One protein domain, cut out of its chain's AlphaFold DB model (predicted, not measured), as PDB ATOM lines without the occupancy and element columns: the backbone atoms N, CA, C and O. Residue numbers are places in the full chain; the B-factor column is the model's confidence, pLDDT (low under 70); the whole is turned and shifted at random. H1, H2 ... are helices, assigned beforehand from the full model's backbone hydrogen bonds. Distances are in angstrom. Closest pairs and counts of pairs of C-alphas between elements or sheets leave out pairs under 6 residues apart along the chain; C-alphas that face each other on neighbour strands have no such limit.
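This is residues 297 to 451 of the 687 residues of the protein "RING-type domain-containing protein" of Achlya hypogyna (UniProt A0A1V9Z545). The longest helix, H3, lies between H2 and H6 in a row of three helices side by side, with the hairpin of H7 and H8 crossing H2 on one face of the row and H1 packing on H2 from the other. Short H4 and H5 lie toward one end, H5 making a corner with H6. The 155 printed residues hold eight named helices, H1 to H8 in chain order, and no named strand: all helix. The whole is compact, radius of gyration of the C-alphas 15.9 A, and only just elongated, spanning 53 by 35 by 29 A.

H3, residues 338 to 358, is 30.8 A long, from C-alpha 338 at (118.514, 91.844, 100.255). H2 is residues 315 to 332, 26.0 A; H6 388 to 407, 28.1 A; H7 411 to 426, 22.6 A; H1 297 to 310; H4 369 to 373; H5 375 to 382. H8, residues 438 to 450, ends at C-alpha 450 (127.174, 105.878, 85.351).

The hub H2 touches H1, H3, H7 and H8. H1, H2 and H3 form an up-and-down bundle, each running against the one before. Closest C-alphas are Cys 320 and Phe 348 for H2 and H3, 5.7 A, and Leu 350 and Leu 402 for H3 and H6, 6.1 A. H7 and H8 touch at a shallow tilt of 11 degrees, opposite ways, closest at C-alphas Val 418 and Ala 446, 5.2 A. H4 touches residues 355 to 358 of H3. H5 and H6 touch only at the corner. O i to N i+4 pairs are within hydrogen-bond range throughout H1, H2, H3, H6, H7 and H8, in 3 of 4 for H5 and 0 of 1 for H4, which has 1 of 2 O i to N i+3 pairs.

The C-alphas farthest apart, His 333 and Cys 383, are 52.8 A apart. The printed part has no cut; the link from H7 to H8 is long. Residues 297 to 313, 358 to 386 and 427 to 437 are under pLDDT 70.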
ATOM      1  N   HIS A 297     118.375  93.867 110.588       55.91
ATOM      2  CA  HIS A 297     119.178  94.792 109.777       55.91
ATOM      3  C   HIS A 297     118.335  95.726 108.887       55.91
ATOM      4  O   HIS A 297     118.646  96.906 108.777       55.91
ATOM      5  N   VAL A 298     117.267  95.230 108.253       60.31
ATOM      6  CA  VAL A 298     116.342  96.057 107.457       60.31
ATOM      7  C   VAL A 298     115.616  97.048 108.357       60.31
ATOM      8  O   VAL A 298     115.523  98.206 107.992       60.31
ATOM      9  N   ALA A 299     115.163  96.637 109.545       63.59
ATOM     10  CA  ALA A 299     114.484  97.539 110.479       63.59
ATOM     11  C   ALA A 299     115.414  98.634 111.044       63.59
ATOM     12  O   ALA A 299     114.985  99.771 111.207       63.59
ATOM     13  N   VAL A 300     116.690  98.317 111.298       59.81
ATOM     14  CA  VAL A 300     117.705  99.301 111.726       59.81
ATOM     15  C   VAL A 300     118.024 100.291 110.604       59.81
ATOM     16  O   VAL A 300     118.029 101.495 110.840       59.81
ATOM     17  N   VAL A 301     118.237  99.802 109.378       56.47
ATOM     18  CA  VAL A 301     118.463 100.667 108.210       56.47
ATOM     19  C   VAL A 301     117.229 101.519 107.900       56.47
ATOM     20  O   VAL A 301     117.370 102.705 107.622       56.47
ATOM     21  N   GLN A 302     116.026 100.948 108.009       64.19
ATOM     22  CA  GLN A 302     114.772 101.680 107.866       64.19
ATOM     23  C   GLN A 302     114.702 102.824 108.877       64.19
ATOM     24  O   GLN A 302     114.511 103.956 108.469       64.19
ATOM     25  N   GLY A 303     114.947 102.564 110.167       63.28
ATOM     26  CA  GLY A 303     114.929 103.608 111.194       63.28
ATOM     27  C   GLY A 303     115.963 104.720 110.973       63.28
ATOM     28  O   GLY A 303     115.681 105.877 111.275       63.28
ATOM     29  N   TYR A 304     117.134 104.398 110.409       61.47
ATOM     30  CA  TYR A 304     118.117 105.409 110.012       61.47
ATOM     31  C   TYR A 304     117.600 106.265 108.849       61.47
ATOM     32  O   TYR A 304     117.548 107.488 108.979       61.47
ATOM     33  N   VAL A 305     117.140 105.654 107.752       59.34
ATOM     34  CA  VAL A 305     116.639 106.419 106.599       59.34
ATOM     35  C   VAL A 305     115.352 107.178 106.933       59.34
ATOM     36  O   VAL A 305     115.246 108.339 106.563       59.34
ATOM     37  N   ASP A 306     114.429 106.604 107.706       61.78
ATOM     38  CA  ASP A 306     113.230 107.286 108.210       61.78
ATOM     39  C   ASP A 306     113.600 108.526 109.043       61.78
ATOM     40  O   ASP A 306     112.910 109.543 108.969       61.78
ATOM     41  N   SER A 307     114.712 108.495 109.794       61.59
ATOM     42  CA  SER A 307     115.205 109.681 110.508       61.59
ATOM     43  C   SER A 307     115.751 110.763 109.564       61.59
ATOM     44  O   SER A 307     115.507 111.946 109.794       61.59
ATOM     45  N   CYS A 308     116.394 110.376 108.455       56.22
ATOM     46  CA  CYS A 308     116.811 111.297 107.391       56.22
ATOM     47  C   CYS A 308     115.623 111.830 106.563       56.22
ATOM     48  O   CYS A 308     115.662 112.968 106.109       56.22
ATOM     49  N   VAL A 309     114.560 111.034 106.387       54.50
ATOM     50  CA  VAL A 309     113.292 111.430 105.741       54.50
ATOM     51  C   VAL A 309     112.534 112.437 106.609       54.50
ATOM     52  O   VAL A 309     111.977 113.399 106.089       54.50
ATOM     53  N   ALA A 310     112.507 112.230 107.929       55.97
ATOM     54  CA  ALA A 310     111.789 113.087 108.871       55.97
ATOM     55  C   ALA A 310     112.443 114.467 109.073       55.97
ATOM     56  O   ALA A 310     111.761 115.411 109.475       55.97
ATOM     57  N   ALA A 311     113.747 114.589 108.804       56.41
ATOM     58  CA  ALA A 311     114.494 115.842 108.865       56.41
ATOM     59  C   ALA A 311     115.628 115.858 107.812       56.41
ATOM     60  O   ALA A 311     116.790 115.628 108.159       56.41
ATOM     61  N   PRO A 312     115.322 116.121 106.524       57.62
ATOM     62  CA  PRO A 312     116.326 116.174 105.464       57.62
ATOM     63  C   PRO A 312     117.205 117.420 105.635       57.62
ATOM     64  O   PRO A 312     116.866 118.516 105.193       57.62
ATOM     65  N   ALA A 313     118.342 117.247 106.308       61.88
ATOM     66  CA  ALA A 313     119.283 118.322 106.623       61.88
ATOM     67  C   ALA A 313     120.077 118.831 105.404       61.88
ATOM     68  O   ALA A 313     120.780 119.835 105.504       61.88
ATOM     69  N   SER A 314     120.014 118.132 104.267       70.50
ATOM     70  CA  SER A 314     120.855 118.389 103.099       70.50
ATOM     71  C   SER A 314     120.200 117.943 101.787       70.50
ATOM     72  O   SER A 314     119.152 117.293 101.783       70.50
ATOM     73  N   THR A 315     120.830 118.241 100.643       72.38
ATOM     74  CA  THR A 315     120.277 117.787  99.354       72.38
ATOM     75  C   THR A 315     120.519 116.287  99.144       72.38
ATOM     76  O   THR A 315     119.618 115.600  98.660       72.38
ATOM     77  N   SER A 316     121.662 115.728  99.572       75.75
ATOM     78  CA  SER A 316     121.901 114.278  99.434       75.75
ATOM     79  C   SER A 316     120.997 113.455 100.331       75.75
ATOM     80  O   SER A 316     120.543 112.401  99.898       75.75
ATOM     81  N   THR A 317     120.697 113.918 101.550       77.31
ATOM     82  CA  THR A 317     119.761 113.207 102.437       77.31
ATOM     83  C   THR A 317     118.372 113.120 101.807       77.31
ATOM     84  O   THR A 317     117.799 112.033 101.800       77.31
ATOM     85  N   ALA A 318     117.884 114.188 101.163       76.44
ATOM     86  CA  ALA A 318     116.630 114.164 100.406       76.44
ATOM     87  C   ALA A 318     116.664 113.198  99.198       76.44
ATOM     88  O   ALA A 318     115.741 112.397  99.029       76.44
ATOM     89  N   VAL A 319     117.726 113.215  98.377       80.31
ATOM     90  CA  VAL A 319     117.835 112.303  97.216       80.31
ATOM     91  C   VAL A 319     117.983 110.842  97.652       80.31
ATOM     92  O   VAL A 319     117.280 109.974  97.134       80.31
ATOM     93  N   CYS A 320     118.849 110.559  98.628       83.75
ATOM     94  CA  CYS A 320     119.066 109.211  99.153       83.75
ATOM     95  C   CYS A 320     117.794 108.649  99.799       83.75
ATOM     96  O   CYS A 320     117.464 107.489  99.570       83.75
ATOM     97  N   ALA A 321     117.047 109.473 100.544       80.12
ATOM     98  CA  ALA A 321     115.748 109.113 101.104       80.12
ATOM     99  C   ALA A 321     114.734 108.708 100.018       80.12
ATOM    100  O   ALA A 321     114.124 107.641 100.111       80.12
ATOM    101  N   ALA A 322     114.591 109.516  98.961       80.75
ATOM    102  CA  ALA A 322     113.675 109.228  97.857       80.75
ATOM    103  C   ALA A 322     114.088 107.971  97.062       80.75
ATOM    104  O   ALA A 322     113.247 107.119  96.756       80.75
ATOM    105  N   CYS A 323     115.386 107.797  96.791       86.00
ATOM    106  CA  CYS A 323     115.907 106.594  96.136       86.00
ATOM    107  C   CYS A 323     115.675 105.346  96.995       86.00
ATOM    108  O   CYS A 323     115.254 104.307  96.487       86.00
ATOM    109  N   TRP A 324     115.901 105.449  98.306       86.94
ATOM    110  CA  TRP A 324     115.682 104.353  99.244       86.94
ATOM    111  C   TRP A 324     114.209 103.946  99.320       86.94
ATOM    112  O   TRP A 324     113.914 102.756  99.262       86.94
ATOM    113  N   ALA A 325     113.277 104.903  99.356       82.81
ATOM    114  CA  ALA A 325     111.840 104.621  99.320       82.81
ATOM    115  C   ALA A 325     111.433 103.804  98.073       82.81
ATOM    116  O   ALA A 325     110.716 102.809  98.193       82.81
ATOM    117  N   SER A 326     111.957 104.153  96.893       84.81
ATOM    118  CA  SER A 326     111.728 103.408  95.640       84.81
ATOM    119  C   SER A 326     112.378 102.006  95.652       84.81
ATOM    120  O   SER A 326     111.789 101.019  95.202       84.81
ATOM    121  N   LEU A 327     113.573 101.862  96.237       86.75
ATOM    122  CA  LEU A 327     114.236 100.557  96.396       86.75
ATOM    123  C   LEU A 327     113.523  99.644  97.412       86.75
ATOM    124  O   LEU A 327     113.479  98.428  97.225       86.75
ATOM    125  N   LEU A 328     112.920 100.210  98.459       83.94
ATOM    126  CA  LEU A 328     112.073  99.478  99.406       83.94
ATOM    127  C   LEU A 328     110.774  98.988  98.761       83.94
ATOM    128  O   LEU A 328     110.364  97.858  99.022       83.94
ATOM    129  N   GLU A 329     110.146  99.800  97.903       83.06
ATOM    130  CA  GLU A 329     108.973  99.398  97.118       83.06
ATOM    131  C   GLU A 329     109.300  98.138  96.296       83.06
ATOM    132  O   GLU A 329     108.678  97.088  96.494       83.06
ATOM    133  N   THR A 330     110.356  98.178  95.475       82.38
ATOM    134  CA  THR A 330     110.779  97.033  94.639       82.38
ATOM    135  C   THR A 330     111.232  95.805  95.451       82.38
ATOM    136  O   THR A 330     110.961  94.668  95.052       82.38
ATOM    137  N   HIS A 331     111.849  95.990  96.625       82.56
ATOM    138  CA  HIS A 331     112.146  94.895  97.566       82.56
ATOM    139  C   HIS A 331     110.873  94.279  98.160       82.56
ATOM    140  O   HIS A 331     110.768  93.056  98.243       82.56
ATOM    141  N   SER A 332     109.864  95.090  98.496       81.62
ATOM    142  CA  SER A 332     108.593  94.603  99.055       81.62
ATOM    143  C   SER A 332     107.819  93.707  98.075       81.62
ATOM    144  O   SER A 332     107.212  92.714  98.487       81.62
ATOM    145  N   HIS A 333     107.946  93.979  96.771       81.94
ATOM    146  CA  HIS A 333     107.460  93.129  95.678       81.94
ATOM    147  C   HIS A 333     108.346  91.893  95.404       81.94
ATOM    148  O   HIS A 333     108.053  91.118  94.498       81.94
ATOM    149  N   LYS A 334     109.401  91.673  96.205       81.25
ATOM    150  CA  LYS A 334     110.421  90.609  96.084       81.25
ATOM    151  C   LYS A 334     111.285  90.670  94.816       81.25
ATOM    152  O   LYS A 334     111.980  89.701  94.524       81.25
ATOM    153  N   VAL A 335     111.280  91.791  94.093       79.69
ATOM    154  CA  VAL A 335     112.089  91.976  92.875       79.69
ATOM    155  C   VAL A 335     113.562  92.205  93.233       79.69
ATOM    156  O   VAL A 335     114.457  91.686  92.571       79.69
ATOM    157  N   LEU A 336     113.826  92.948  94.314       84.19
ATOM    158  CA  LEU A 336     115.181  93.303  94.739       84.19
ATOM    159  C   LEU A 336     115.718  92.359  95.837       84.19
ATOM    160  O   LEU A 336     115.130  92.297  96.920       84.19
ATOM    161  N   PRO A 337     116.858  91.663  95.642       86.69
ATOM    162  CA  PRO A 337     117.457  90.852  96.697       86.69
ATOM    163  C   PRO A 337     118.079  91.710  97.810       86.69
ATOM    164  O   PRO A 337     118.666  92.770  97.579       86.69
ATOM    165  N   GLN A 338     118.018  91.188  99.038       83.19
ATOM    166  CA  GLN A 338     118.514  91.844 100.255       83.19
ATOM    167  C   GLN A 338     119.980  92.304 100.170       83.19
ATOM    168  O   GLN A 338     120.337  93.318 100.763       83.19
ATOM    169  N   THR A 339     120.825  91.563  99.455       86.06
ATOM    170  CA  THR A 339     122.249  91.874  99.265       86.06
ATOM    171  C   THR A 339     122.453  93.162  98.468       86.06
ATOM    172  O   THR A 339     123.251  94.003  98.873       86.06
ATOM    173  N   THR A 340     121.692  93.358  97.387       87.19
ATOM    174  CA  THR A 340     121.694  94.604  96.605       87.19
ATOM    175  C   THR A 340     121.177  95.776  97.440       87.19
ATOM    176  O   THR A 340     121.814  96.826  97.471       87.19
ATOM    177  N   LEU A 341     120.084  95.582  98.192       85.50
ATOM    178  CA  LEU A 341     119.546  96.611  99.090       85.50
ATOM    179  C   LEU A 341     120.595  97.056 100.136       85.50
ATOM    180  O   LEU A 341     120.798  98.248 100.350       85.50
ATOM    181  N   THR A 342     121.327  96.113 100.744       85.50
ATOM    182  CA  THR A 342     122.402  96.431 101.703       85.50
ATOM    183  C   THR A 342     123.593  97.156 101.050       85.50
ATOM    184  O   THR A 342     124.162  98.042 101.686       85.50
ATOM    185  N   ARG A 343     123.949  96.853  99.789       86.75
ATOM    186  CA  ARG A 343     124.985  97.600  99.040       86.75
ATOM    187  C   ARG A 343     124.581  99.058  98.808       86.75
ATOM    188  O   ARG A 343     125.357  99.956  99.119       86.75
ATOM    189  N   PHE A 344     123.359  99.302  98.328       89.56
ATOM    190  CA  PHE A 344     122.875 100.668  98.096       89.56
ATOM    191  C   PHE A 344     122.790 101.493  99.387       89.56
ATOM    192  O   PHE A 344     123.097 102.678  99.355       89.56
ATOM    193  N   HIS A 345     122.485 100.882 100.539       85.50
ATOM    194  CA  HIS A 345     122.569 101.586 101.824       85.50
ATOM    195  C   HIS A 345     123.993 102.080 102.130       85.50
ATOM    196  O   HIS A 345     124.169 103.224 102.542       85.50
ATOM    197  N   GLY A 346     125.009 101.236 101.913       86.62
ATOM    198  CA  GLY A 346     126.412 101.624 102.091       86.62
ATOM    199  C   GLY A 346     126.813 102.778 101.170       86.62
ATOM    200  O   GLY A 346     127.434 103.735 101.625       86.62
ATOM    201  N   LEU A 347     126.382 102.726  99.906       89.44
ATOM    202  CA  LEU A 347     126.595 103.788  98.923       89.44
ATOM    203  C   LEU A 347     125.937 105.117  99.342       89.44
ATOM    204  O   LEU A 347     126.591 106.155  99.351       89.44
ATOM    205  N   PHE A 348     124.657 105.082  99.720       87.19
ATOM    206  CA  PHE A 348     123.896 106.272 100.113       87.19
ATOM    207  C   PHE A 348     124.451 106.901 101.389       87.19
ATOM    208  O   PHE A 348     124.563 108.123 101.472       87.19
ATOM    209  N   LYS A 349     124.865 106.076 102.362       85.56
ATOM    210  CA  LYS A 349     125.576 106.570 103.539       85.56
ATOM    211  C   LYS A 349     126.876 107.277 103.137       85.56
ATOM    212  O   LYS A 349     127.093 108.393 103.589       85.56
ATOM    213  N   LEU A 350     127.702 106.684 102.270       86.12
ATOM    214  CA  LEU A 350     128.949 107.319 101.823       86.12
ATOM    215  C   LEU A 350     128.702 108.660 101.115       86.12
ATOM    216  O   LEU A 350     129.453 109.599 101.357       86.12
ATOM    217  N   TRP A 351     127.646 108.800 100.304       85.12
ATOM    218  CA  TRP A 351     127.272 110.097  99.718       85.12
ATOM    219  C   TRP A 351     126.885 111.149 100.771       85.12
ATOM    220  O   TRP A 351     127.295 112.302 100.650       85.12
ATOM    221  N   ILE A 352     126.140 110.762 101.812       81.50
ATOM    222  CA  ILE A 352     125.769 111.654 102.924       81.50
ATOM    223  C   ILE A 352     127.005 112.038 103.755       81.50
ATOM    224  O   ILE A 352     127.206 113.219 104.033       81.50
ATOM    225  N   ASP A 353     127.860 111.069 104.094       81.38
ATOM    226  CA  ASP A 353     129.109 111.296 104.832       81.38
ATOM    227  C   ASP A 353     130.066 112.218 104.035       81.38
ATOM    228  O   ASP A 353     130.706 113.092 104.618       81.38
ATOM    229  N   CYS A 354     130.121 112.088 102.698       78.56
ATOM    230  CA  CYS A 354     130.875 112.994 101.818       78.56
ATOM    231  C   CYS A 354     130.346 114.436 101.862       78.56
ATOM    232  O   CYS A 354     131.137 115.368 101.981       78.56
ATOM    233  N   GLU A 355     129.026 114.644 101.765       76.12
ATOM    234  CA  GLU A 355     128.440 115.992 101.848       76.12
ATOM    235  C   GLU A 355     128.700 116.623 103.225       76.12
ATOM    236  O   GLU A 355     129.077 117.793 103.303       76.12
ATOM    237  N   ALA A 356     128.570 115.841 104.301       74.94
ATOM    238  CA  ALA A 356     128.838 116.295 105.665       74.94
ATOM    239  C   ALA A 356     130.310 116.696 105.885       74.94
ATOM    240  O   ALA A 356     130.574 117.662 106.594       74.94
ATOM    241  N   ALA A 357     131.265 116.006 105.254       72.56
ATOM    242  CA  ALA A 357     132.689 116.345 105.331       72.56
ATOM    243  C   ALA A 357     133.080 117.609 104.527       72.56
ATOM    244  O   ALA A 357     134.110 118.218 104.819       72.56
ATOM    245  N   VAL A 358     132.265 118.017 103.544       68.31
ATOM    246  CA  VAL A 358     132.459 119.239 102.730       68.31
ATOM    247  C   VAL A 358     131.741 120.463 103.326       68.31
ATOM    248  O   VAL A 358     132.138 121.601 103.072       68.31
ATOM    249  N   ALA A 359     130.693 120.263 104.128       63.78
ATOM    250  CA  ALA A 359     129.882 121.338 104.703       63.78
ATOM    251  C   ALA A 359     130.545 122.008 105.929       63.78
ATOM    252  O   ALA A 359     130.226 121.691 107.073       63.78
ATOM    253  N   THR A 360     131.445 122.968 105.693       55.56
ATOM    254  CA  THR A 360     132.072 123.792 106.751       55.56
ATOM    255  C   THR A 360     131.126 124.825 107.377       55.56
ATOM    256  O   THR A 360     131.279 125.173 108.544       55.56
ATOM    257  N   GLU A 361     130.118 125.276 106.632       52.69
ATOM    258  CA  GLU A 361     129.005 126.114 107.094       52.69
ATOM    259  C   GLU A 361     127.683 125.574 106.515       52.69
ATOM    260  O   GLU A 361     127.704 124.904 105.474       52.69
ATOM    261  N   PRO A 362     126.514 125.862 107.128       45.31
ATOM    262  CA  PRO A 362     125.223 125.545 106.521       45.31
ATOM    263  C   PRO A 362     125.102 126.251 105.156       45.31
ATOM    264  O   PRO A 362     125.114 127.485 105.107       45.31
ATOM    265  N   PRO A 363     124.990 125.515 104.033       45.69
ATOM    266  CA  PRO A 363     125.056 126.125 102.714       45.69
ATOM    267  C   PRO A 363     123.861 127.066 102.494       45.69
ATOM    268  O   PRO A 363     122.722 126.687 102.790       45.69
ATOM    269  N   PRO A 364     124.064 128.274 101.928       42.97
ATOM    270  CA  PRO A 364     122.952 129.142 101.566       42.97
ATOM    271  C   PRO A 364     122.050 128.398 100.575       42.97
ATOM    272  O   PRO A 364     122.529 127.909  99.549       42.97
ATOM    273  N   ALA A 365     120.749 128.326 100.882       44.75
ATOM    274  CA  ALA A 365     119.779 127.335 100.381       44.75
ATOM    275  C   ALA A 365     119.494 127.313  98.855       44.75
ATOM    276  O   ALA A 365     118.545 126.675  98.398       44.75
ATOM    277  N   ALA A 366     120.300 128.014  98.057       40.75
ATOM    278  CA  ALA A 366     120.283 128.029  96.599       40.75
ATOM    279  C   ALA A 366     121.512 127.357  95.948       40.75
ATOM    280  O   ALA A 366     121.510 127.183  94.732       40.75
ATOM    281  N   ARG A 367     122.559 126.982  96.704       44.22
ATOM    282  CA  ARG A 367     123.736 126.281  96.160       44.22
ATOM    283  C   ARG A 367     123.697 124.788  96.468       44.22
ATOM    284  O   ARG A 367     123.529 124.390  97.615       44.22
ATOM    285  N   VAL A 368     123.922 123.972  95.438       44.06
ATOM    286  CA  VAL A 368     124.267 122.558  95.618       44.06
ATOM    287  C   VAL A 368     125.628 122.511  96.315       44.06
ATOM    288  O   VAL A 368     126.600 123.051  95.791       44.06
ATOM    289  N   SER A 369     125.706 121.855  97.470       48.69
ATOM    290  CA  SER A 369     126.948 121.576  98.215       48.69
ATOM    291  C   SER A 369     128.054 120.987  97.327       48.69
ATOM    292  O   SER A 369     129.221 121.349  97.454       48.69
ATOM    293  N   PHE A 370     127.674 120.169  96.343       45.34
ATOM    294  CA  PHE A 370     128.570 119.556  95.357       45.34
ATOM    295  C   PHE A 370     129.268 120.540  94.402       45.34
ATOM    296  O   PHE A 370     130.230 120.153  93.740       45.34
ATOM    297  N   ALA A 371     128.854 121.810  94.355       43.34
ATOM    298  CA  ALA A 371     129.590 122.863  93.650       43.34
ATOM    299  C   ALA A 371     130.826 123.358  94.430       43.34
ATOM    300  O   ALA A 371     131.739 123.905  93.824       43.34
ATOM    301  N   ASN A 372     130.903 123.115  95.746       47.34
ATOM    302  CA  ASN A 372     132.086 123.424  96.563       47.34
ATOM    303  C   ASN A 372     133.194 122.352  96.434       47.34
ATOM    304  O   ASN A 372     134.168 122.383  97.175       47.34
ATOM    305  N   PHE A 373     133.058 121.408  95.494       47.78
ATOM    306  CA  PHE A 373     134.087 120.422  95.138       47.78
ATOM    307  C   PHE A 373     135.151 121.000  94.178       47.78
ATOM    308  O   PHE A 373     135.921 120.237  93.595       47.78
ATOM    309  N   ASP A 374     135.155 122.313  93.942       46.06
ATOM    310  CA  ASP A 374     136.239 122.977  93.222       46.06
ATOM    311  C   ASP A 374     137.479 123.025  94.127       46.06
ATOM    312  O   ASP A 374     137.406 123.495  95.266       46.06
ATOM    313  N   GLN A 375     138.614 122.567  93.594       46.88
ATOM    314  CA  GLN A 375     139.948 122.667  94.190       46.88
ATOM    315  C   GLN A 375     140.202 124.055  94.800       46.88
ATOM    316  O   GLN A 375     140.720 124.182  95.908       46.88
ATOM    317  N   SER A 376     139.724 125.081  94.088       40.00
ATOM    318  CA  SER A 376     139.705 126.497  94.451       40.00
ATOM    319  C   SER A 376     139.272 126.773  95.894       40.00
ATOM    320  O   SER A 376     139.914 127.545  96.605       40.00
ATOM    321  N   ALA A 377     138.215 126.107  96.367       47.66
ATOM    322  CA  ALA A 377     137.710 126.288  97.724       47.66
ATOM    323  C   ALA A 377     138.569 125.574  98.782       47.66
ATOM    324  O   ALA A 377     138.610 126.005  99.934       47.66
ATOM    325  N   VAL A 378     139.257 124.495  98.398       51.84
ATOM    326  CA  VAL A 378     140.052 123.656  99.304       51.84
ATOM    327  C   VAL A 378     141.429 124.269  99.543       51.84
ATOM    328  O   VAL A 378     141.822 124.409 100.701       51.84
ATOM    329  N   ASP A 379     142.100 124.747  98.491       49.62
ATOM    330  CA  ASP A 379     143.386 125.452  98.608       49.62
ATOM    331  C   ASP A 379     143.262 126.730  99.453       49.62
ATOM    332  O   ASP A 379     144.103 127.002 100.312       49.62
ATOM    333  N   LEU A 380     142.158 127.471  99.297       45.44
ATOM    334  CA  LEU A 380     141.834 128.615 100.154       45.44
ATOM    335  C   LEU A 380     141.480 128.211 101.598       45.44
ATOM    336  O   LEU A 380     141.640 129.030 102.503       45.44
ATOM    337  N   SER A 381     141.015 126.978 101.839       57.72
ATOM    338  CA  SER A 381     140.661 126.510 103.189       57.72
ATOM    339  C   SER A 381     141.885 126.174 104.043       57.72
ATOM    340  O   SER A 381     141.905 126.549 105.212       57.72
ATOM    341  N   TYR A 382     142.939 125.575 103.473       60.06
ATOM    342  CA  TYR A 382     144.169 125.251 104.214       60.06
ATOM    343  C   TYR A 382     144.844 126.478 104.846       60.06
ATOM    344  O   TYR A 382     145.453 126.374 105.906       60.06
ATOM    345  N   CYS A 383     144.730 127.646 104.210       52.12
ATOM    346  CA  CYS A 383     145.289 128.901 104.716       52.12
ATOM    347  C   CYS A 383     144.408 129.583 105.781       52.12
ATOM    348  O   CYS A 383     144.861 130.524 106.427       52.12
ATOM    349  N   ALA A 384     143.150 129.158 105.940       57.06
ATOM    350  CA  ALA A 384     142.154 129.821 106.788       57.06
ATOM    351  C   ALA A 384     141.663 128.961 107.967       57.06
ATOM    352  O   ALA A 384     141.023 129.489 108.876       57.06
ATOM    353  N   ASP A 385     141.920 127.651 107.947       67.75
ATOM    354  CA  ASP A 385     141.264 126.676 108.815       67.75
ATOM    355  C   ASP A 385     142.235 125.545 109.221       67.75
ATOM    356  O   ASP A 385     142.661 124.766 108.365       67.75
ATOM    357  N   PRO A 386     142.590 125.417 110.517       67.50
ATOM    358  CA  PRO A 386     143.580 124.440 110.974       67.50
ATOM    359  C   PRO A 386     143.095 122.983 110.876       67.50
ATOM    360  O   PRO A 386     143.919 122.072 110.807       67.50
ATOM    361  N   ASP A 387     141.782 122.744 110.824       78.88
ATOM    362  CA  ASP A 387     141.204 121.402 110.705       78.88
ATOM    363  C   ASP A 387     141.097 120.941 109.235       78.88
ATOM    364  O   ASP A 387     140.721 119.793 108.967       78.88
ATOM    365  N   ALA A 388     141.443 121.794 108.258       76.69
ATOM    366  CA  ALA A 388     141.347 121.489 106.827       76.69
ATOM    367  C   ALA A 388     142.114 120.214 106.429       76.69
ATOM    368  O   ALA A 388     141.578 119.373 105.703       76.69
ATOM    369  N   VAL A 389     143.327 120.009 106.961       82.62
ATOM    370  CA  VAL A 389     144.144 118.804 106.713       82.62
ATOM    371  C   VAL A 389     143.423 117.534 107.173       82.62
ATOM    372  O   VAL A 389     143.339 116.555 106.424       82.62
ATOM    373  N   ALA A 390     142.833 117.556 108.370       84.31
ATOM    374  CA  ALA A 390     142.085 116.425 108.913       84.31
ATOM    375  C   ALA A 390     140.802 116.148 108.107       84.31
ATOM    376  O   ALA A 390     140.500 114.989 107.798       84.31
ATOM    377  N   ARG A 391     140.074 117.199 107.699       82.19
ATOM    378  CA  ARG A 391     138.865 117.064 106.870       82.19
ATOM    379  C   ARG A 391     139.165 116.514 105.481       82.19
ATOM    380  O   ARG A 391     138.493 115.570 105.075       82.19
ATOM    381  N   VAL A 392     140.178 117.025 104.775       83.50
ATOM    382  CA  VAL A 392     140.534 116.508 103.440       83.50
ATOM    383  C   VAL A 392     141.044 115.069 103.533       83.50
ATOM    384  O   VAL A 392     140.621 114.232 102.741       83.50
ATOM    385  N   THR A 393     141.835 114.721 104.552       86.44
ATOM    386  CA  THR A 393     142.258 113.326 104.794       86.44
ATOM    387  C   THR A 393     141.061 112.386 105.009       86.44
ATOM    388  O   THR A 393     141.043 111.262 104.502       86.44
ATOM    389  N   SER A 394     140.023 112.846 105.719       86.12
ATOM    390  CA  SER A 394     138.756 112.114 105.866       86.12
ATOM    391  C   SER A 394     138.009 111.987 104.528       86.12
ATOM    392  O   SER A 394     137.623 110.888 104.128       86.12
ATOM    393  N   LEU A 395     137.880 113.092 103.789       84.88
ATOM    394  CA  LEU A 395     137.185 113.168 102.502       84.88
ATOM    395  C   LEU A 395     137.825 112.266 101.432       84.88
ATOM    396  O   LEU A 395     137.113 111.567 100.716       84.88
ATOM    397  N   LEU A 396     139.158 112.192 101.389       87.56
ATOM    398  CA  LEU A 396     139.907 111.272 100.527       87.56
ATOM    399  C   LEU A 396     139.578 109.803 100.821       87.56
ATOM    400  O   LEU A 396     139.367 109.017  99.898       87.56
ATOM    401  N   ARG A 397     139.479 109.424 102.102       89.38
ATOM    402  CA  ARG A 397     139.087 108.063 102.518       89.38
ATOM    403  C   ARG A 397     137.618 107.767 102.181       89.38
ATOM    404  O   ARG A 397     137.313 106.648 101.773       89.38
ATOM    405  N   LEU A 398     136.729 108.759 102.271       87.88
ATOM    406  CA  LEU A 398     135.327 108.634 101.855       87.88
ATOM    407  C   LEU A 398     135.175 108.494 100.328       87.88
ATOM    408  O   LEU A 398     134.403 107.648  99.879       87.88
ATOM    409  N   TYR A 399     135.935 109.248  99.524       87.12
ATOM    410  CA  TYR A 399     135.931 109.118  98.058       87.12
ATOM    411  C   TYR A 399     136.533 107.791  97.589       87.12
ATOM    412  O   TYR A 399     135.984 107.177  96.676       87.12
ATOM    413  N   GLU A 400     137.610 107.310  98.218       89.38
ATOM    414  CA  GLU A 400     138.196 105.998  97.906       89.38
ATOM    415  C   GLU A 400     137.193 104.870  98.201       89.38
ATOM    416  O   GLU A 400     136.944 104.020  97.344       89.38
ATOM    417  N   ALA A 401     136.519 104.915  99.356       91.00
ATOM    418  CA  ALA A 401     135.449 103.975  99.694       91.00
ATOM    419  C   ALA A 401     134.247 104.068  98.732       91.00
ATOM    420  O   ALA A 401     133.691 103.042  98.336       91.00
ATOM    421  N   LEU A 402     133.850 105.277  98.321       90.06
ATOM    422  CA  LEU A 402     132.762 105.492  97.363       90.06
ATOM    423  C   LEU A 402     133.104 104.927  95.976       90.06
ATOM    424  O   LEU A 402     132.287 104.218  95.386       90.06
ATOM    425  N   LEU A 403     134.314 105.194  95.478       89.94
ATOM    426  CA  LEU A 403     134.821 104.669  94.209       89.94
ATOM    427  C   LEU A 403     134.860 103.132  94.224       89.94
ATOM    428  O   LEU A 403     134.384 102.497  93.282       89.94
ATOM    429  N   GLN A 404     135.326 102.528  95.324       90.88
ATOM    430  CA  GLN A 404     135.305 101.074  95.521       90.88
ATOM    431  C   GLN A 404     133.877 100.501  95.520       90.88
ATOM    432  O   GLN A 404     133.626  99.496  94.854       90.88
ATOM    433  N   GLN A 405     132.914 101.132  96.208       91.69
ATOM    434  CA  GLN A 405     131.517 100.671  96.197       91.69
ATOM    435  C   GLN A 405     130.875 100.790  94.805       91.69
ATOM    436  O   GLN A 405     130.193  99.858  94.383       91.69
ATOM    437  N   LEU A 406     131.124 101.879  94.066       91.12
ATOM    438  CA  LEU A 406     130.647 102.074  92.686       91.12
ATOM    439  C   LEU A 406     131.266 101.073  91.694       91.12
ATOM    440  O   LEU A 406     130.577 100.585  90.790       91.12
ATOM    441  N   GLY A 407     132.548 100.742  91.875       89.38
ATOM    442  CA  GLY A 407     133.242  99.695  91.122       89.38
ATOM    443  C   GLY A 407     132.702  98.291  91.415       89.38
ATOM    444  O   GLY A 407     132.585  97.477  90.506       89.38
ATOM    445  N   ALA A 408     132.289  98.026  92.659       90.62
ATOM    446  CA  ALA A 408     131.729  96.742  93.083       90.62
ATOM    447  C   ALA A 408     130.262  96.499  92.654       90.62
ATOM    448  O   ALA A 408     129.745  95.393  92.865       90.62
ATOM    449  N   LEU A 409     129.574  97.493  92.073       91.25
ATOM    450  CA  LEU A 409     128.236  97.320  91.495       91.25
ATOM    451  C   LEU A 409     128.311  96.572  90.158       91.25
ATOM    452  O   LEU A 409     129.024  96.983  89.244       91.25
ATOM    453  N   THR A 410     127.502  95.520  90.001       92.06
ATOM    454  CA  THR A 410     127.297  94.888  88.684       92.06
ATOM    455  C   THR A 410     126.627  95.865  87.714       92.06
ATOM    456  O   THR A 410     125.928  96.784  88.146       92.06
ATOM    457  N   ALA A 411     126.746  95.640  86.401       90.38
ATOM    458  CA  ALA A 411     126.080  96.480  85.396       90.38
ATOM    459  C   ALA A 411     124.560  96.603  85.642       90.38
ATOM    460  O   ALA A 411     123.998  97.689  85.554       90.38
ATOM    461  N   SER A 412     123.911  95.513  86.065       90.12
ATOM    462  CA  SER A 412     122.496  95.491  86.465       90.12
ATOM    463  C   SER A 412     122.193  96.283  87.746       90.12
ATOM    464  O   SER A 412     121.154  96.933  87.827       90.12
ATOM    465  N   GLN A 413     123.092  96.284  88.739       91.44
ATOM    466  CA  GLN A 413     122.959  97.123  89.938       91.44
ATOM    467  C   GLN A 413     123.182  98.608  89.612       91.44
ATOM    468  O   GLN A 413     122.471  99.458  90.140       91.44
ATOM    469  N   ARG A 414     124.127  98.921  88.717       91.19
ATOM    470  CA  ARG A 414     124.393 100.285  88.239       91.19
ATOM    471  C   ARG A 414     123.219 100.838  87.426       91.19
ATOM    472  O   ARG A 414     122.768 101.939  87.715       91.19
ATOM    473  N   GLY A 415     122.675 100.053  86.495       90.19
ATOM    474  CA  GLY A 415     121.475 100.409  85.732       90.19
ATOM    475  C   GLY A 415     120.270 100.662  86.638       90.19
ATOM    476  O   GLY A 415     119.672 101.729  86.570       90.19
ATOM    477  N   LEU A 416     119.978  99.750  87.575       91.56
ATOM    478  CA  LEU A 416     118.905  99.946  88.557       91.56
ATOM    479  C   LEU A 416     119.090 101.222  89.395       91.56
ATOM    480  O   LEU A 416     118.111 101.914  89.668       91.56
ATOM    481  N   LEU A 417     120.317 101.538  89.813       91.19
ATOM    482  CA  LEU A 417     120.618 102.760  90.561       91.19
ATOM    483  C   LEU A 417     120.336 104.016  89.723       91.19
ATOM    484  O   LEU A 417     119.660 104.921  90.210       91.19
ATOM    485  N   VAL A 418     120.795 104.048  88.468       90.19
ATOM    486  CA  VAL A 418     120.548 105.159  87.533       90.19
ATOM    487  C   VAL A 418     119.049 105.316  87.262       90.19
ATOM    488  O   VAL A 418     118.515 106.390  87.509       90.19
ATOM    489  N   THR A 419     118.325 104.247  86.919       89.75
ATOM    490  CA  THR A 419     116.866 104.305  86.702       89.75
ATOM    491  C   THR A 419     116.082 104.659  87.971       89.75
ATOM    492  O   THR A 419     115.029 105.292  87.903       89.75
ATOM    493  N   THR A 420     116.591 104.315  89.161       89.75
ATOM    494  CA  THR A 420     116.003 104.773  90.432       89.75
ATOM    495  C   THR A 420     116.182 106.280  90.613       89.75
ATOM    496  O   THR A 420     115.230 106.957  91.001       89.75
ATOM    497  N   LEU A 421     117.370 106.811  90.309       88.38
ATOM    498  CA  LEU A 421     117.655 108.246  90.335       88.38
ATOM    499  C   LEU A 421     116.797 108.992  89.301       88.38
ATOM    500  O   LEU A 421     116.112 109.942  89.661       88.38
ATOM    501  N   GLU A 422     116.727 108.520  88.058       85.75
ATOM    502  CA  GLU A 422     115.863 109.075  87.005       85.75
ATOM    503  C   GLU A 422     114.387 109.098  87.431       85.75
ATOM    504  O   GLU A 422     113.736 110.142  87.350       85.75
ATOM    505  N   ARG A 423     113.870 107.994  87.995       84.50
ATOM    506  CA  ARG A 423     112.515 107.956  88.569       84.50
ATOM    507  C   ARG A 423     112.350 109.029  89.648       84.50
ATOM    508  O   ARG A 423     111.364 109.759  89.612       84.50
ATOM    509  N   VAL A 424     113.319 109.195  90.552       82.38
ATOM    510  CA  VAL A 424     113.308 110.244  91.590       82.38
ATOM    511  C   VAL A 424     113.356 111.665  91.011       82.38
ATOM    512  O   VAL A 424     112.691 112.537  91.563       82.38
ATOM    513  N   ALA A 425     114.033 111.911  89.883       77.38
ATOM    514  CA  ALA A 425     113.956 113.201  89.186       77.38
ATOM    515  C   ALA A 425     112.545 113.490  88.637       77.38
ATOM    516  O   ALA A 425     112.117 114.642  88.629       77.38
ATOM    517  N   THR A 426     111.815 112.454  88.204       75.19
ATOM    518  CA  THR A 426     110.430 112.580  87.699       75.19
ATOM    519  C   THR A 426     109.348 112.576  88.785       75.19
ATOM    520  O   THR A 426     108.197 112.902  88.496       75.19
ATOM    521  N   LEU A 427     109.674 112.216  90.034       67.38
ATOM    522  CA  LEU A 427     108.715 112.205  91.143       67.38
ATOM    523  C   LEU A 427     108.391 113.639  91.591       67.38
ATOM    524  O   LEU A 427     108.974 114.166  92.538       67.38
ATOM    525  N   SER A 428     107.382 114.238  90.956       49.78
ATOM    526  CA  SER A 428     106.853 115.591  91.218       49.78
ATOM    527  C   SER A 428     106.246 115.815  92.617       49.78
ATOM    528  O   SER A 428     105.571 116.818  92.844       49.78
ATOM    529  N   THR A 429     106.445 114.889  93.558       48.81
ATOM    530  CA  THR A 429     105.894 114.918  94.917       48.81
ATOM    531  C   THR A 429     106.884 114.343  95.931       48.81
ATOM    532  O   THR A 429     107.025 113.125  96.052       48.81
ATOM    533  N   PRO A 430     107.479 115.220  96.746       46.66
ATOM    534  CA  PRO A 430     107.338 115.115  98.195       46.66
ATOM    535  C   PRO A 430     106.449 116.250  98.744       46.66
ATOM    536  O   PRO A 430     106.368 117.321  98.138       46.66
ATOM    537  N   PRO A 431     105.764 116.052  99.885       51.22
ATOM    538  CA  PRO A 431     105.092 117.142 100.586       51.22
ATOM    539  C   PRO A 431     106.122 118.073 101.246       51.22
ATOM    540  O   PRO A 431     107.095 117.586 101.815       51.22
ATOM    541  N   ILE A 432     105.836 119.386 101.257       47.44
ATOM    542  CA  ILE A 432     106.714 120.470 101.763       47.44
ATOM    543  C   ILE A 432     107.922 120.670 100.809       47.44
ATOM    544  O   ILE A 432     108.491 119.691 100.330       47.44
ATOM    545  N   PRO A 433     108.241 121.914 100.383       48.25
ATOM    546  CA  PRO A 433     108.815 122.131  99.054       48.25
ATOM    547  C   PRO A 433     110.188 121.468  98.868       48.25
ATOM    548  O   PRO A 433     111.076 121.683  99.697       48.25
ATOM    549  N   PRO A 434     110.402 120.719  97.765       51.00
ATOM    550  CA  PRO A 434     111.705 120.141  97.474       51.00
ATOM    551  C   PRO A 434     112.750 121.258  97.330       51.00
ATOM    552  O   PRO A 434     112.443 122.321  96.774       51.00
ATOM    553  N   PRO A 435     113.996 121.048  97.796       54.69
ATOM    554  CA  PRO A 435     115.049 122.034  97.609       54.69
ATOM    555  C   PRO A 435     115.243 122.281  96.110       54.69
ATOM    556  O   PRO A 435     115.267 121.338  95.320       54.69
ATOM    557  N   ARG A 436     115.447 123.543  95.703       56.91
ATOM    558  CA  ARG A 436     115.682 123.914  94.287       56.91
ATOM    559  C   ARG A 436     116.877 123.174  93.654       56.91
ATOM    560  O   ARG A 436     116.989 123.113  92.437       56.91
ATOM    561  N   ALA A 437     117.743 122.598  94.489       64.31
ATOM    562  CA  ALA A 437     118.882 121.761  94.135       64.31
ATOM    563  C   ALA A 437     118.552 120.278  93.831       64.31
ATOM    564  O   ALA A 437     119.457 119.559  93.416       64.31
ATOM    565  N   LEU A 438     117.316 119.793  94.029       72.06
ATOM    566  CA  LEU A 438     117.011 118.353  93.962       72.06
ATOM    567  C   LEU A 438     117.313 117.747  92.581       72.06
ATOM    568  O   LEU A 438     118.136 116.844  92.483       72.06
ATOM    569  N   ALA A 439     116.709 118.271  91.510       72.12
ATOM    570  CA  ALA A 439     116.920 117.768  90.149       72.12
ATOM    571  C   ALA A 439     118.404 117.773  89.700       72.12
ATOM    572  O   ALA A 439     118.873 116.726  89.247       72.12
ATOM    573  N   PRO A 440     119.192 118.863  89.860       72.31
ATOM    574  CA  PRO A 440     120.613 118.828  89.505       72.31
ATOM    575  C   PRO A 440     121.453 117.910  90.412       72.31
ATOM    576  O   PRO A 440     122.419 117.326  89.929       72.31
ATOM    577  N   ALA A 441     121.091 117.716  91.688       74.25
ATOM    578  CA  ALA A 441     121.768 116.740  92.549       74.25
ATOM    579  C   ALA A 441     121.480 115.287  92.126       74.25
ATOM    580  O   ALA A 441     122.391 114.463  92.105       74.25
ATOM    581  N   VAL A 442     120.242 114.982  91.721       81.44
ATOM    582  CA  VAL A 442     119.878 113.675  91.149       81.44
ATOM    583  C   VAL A 442     120.642 113.419  89.847       81.44
ATOM    584  O   VAL A 442     121.232 112.353  89.694       81.44
ATOM    585  N   ALA A 443     120.703 114.405  88.944       80.62
ATOM    586  CA  ALA A 443     121.467 114.304  87.699       80.62
ATOM    587  C   ALA A 443     122.976 114.099  87.949       80.62
ATOM    588  O   ALA A 443     123.615 113.302  87.263       80.62
ATOM    589  N   TYR A 444     123.539 114.759  88.967       79.25
ATOM    590  CA  TYR A 444     124.927 114.553  89.389       79.25
ATOM    591  C   TYR A 444     125.169 113.146  89.964       79.25
ATOM    592  O   TYR A 444     126.153 112.500  89.609       79.25
ATOM    593  N   PHE A 445     124.281 112.618  90.811       84.38
ATOM    594  CA  PHE A 445     124.432 111.241  91.295       84.38
ATOM    595  C   PHE A 445     124.209 110.201  90.194       84.38
ATOM    596  O   PHE A 445     124.869 109.164  90.216       84.38
ATOM    597  N   ALA A 446     123.356 110.477  89.203       85.00
ATOM    598  CA  ALA A 446     123.203 109.623  88.028       85.00
ATOM    599  C   ALA A 446     124.489 109.595  87.184       85.00
ATOM    600  O   ALA A 446     124.947 108.512  86.818       85.00
ATOM    601  N   SER A 447     125.135 110.746  86.946       84.19
ATOM    602  CA  SER A 447     126.406 110.794  86.207       84.19
ATOM    603  C   SER A 447     127.574 110.171  86.982       84.19
ATOM    604  O   SER A 447     128.383 109.468  86.383       84.19
ATOM    605  N   VAL A 448     127.627 110.321  88.310       84.31
ATOM    606  CA  VAL A 448     128.594 109.622  89.183       84.31
ATOM    607  C   VAL A 448     128.353 108.108  89.216       84.31
ATOM    608  O   VAL A 448     129.311 107.334  89.226       84.31
ATOM    609  N   ALA A 449     127.092 107.662  89.212       86.81
ATOM    610  CA  ALA A 449     126.745 106.243  89.165       86.81
ATOM    611  C   ALA A 449     127.085 105.607  87.808       86.81
ATOM    612  O   ALA A 449     127.603 104.491  87.777       86.81
ATOM    613  N   ALA A 450     126.827 106.312  86.702       85.12
ATOM    614  CA  ALA A 450     127.174 105.878  85.351       85.12
ATOM    615  C   ALA A 450     128.696 105.883  85.112       85.12
ATOM    616  O   ALA A 450     129.244 104.887  84.629       85.12
ATOM    617  N   THR A 451     129.374 106.959  85.527       84.62
ATOM    618  CA  THR A 451     130.795 107.238  85.262       84.62
ATOM    619  C   THR A 451     131.570 107.490  86.569       84.62
ATOM    620  O   THR A 451     131.888 108.637  86.901       84.62
TER     621      THR A 451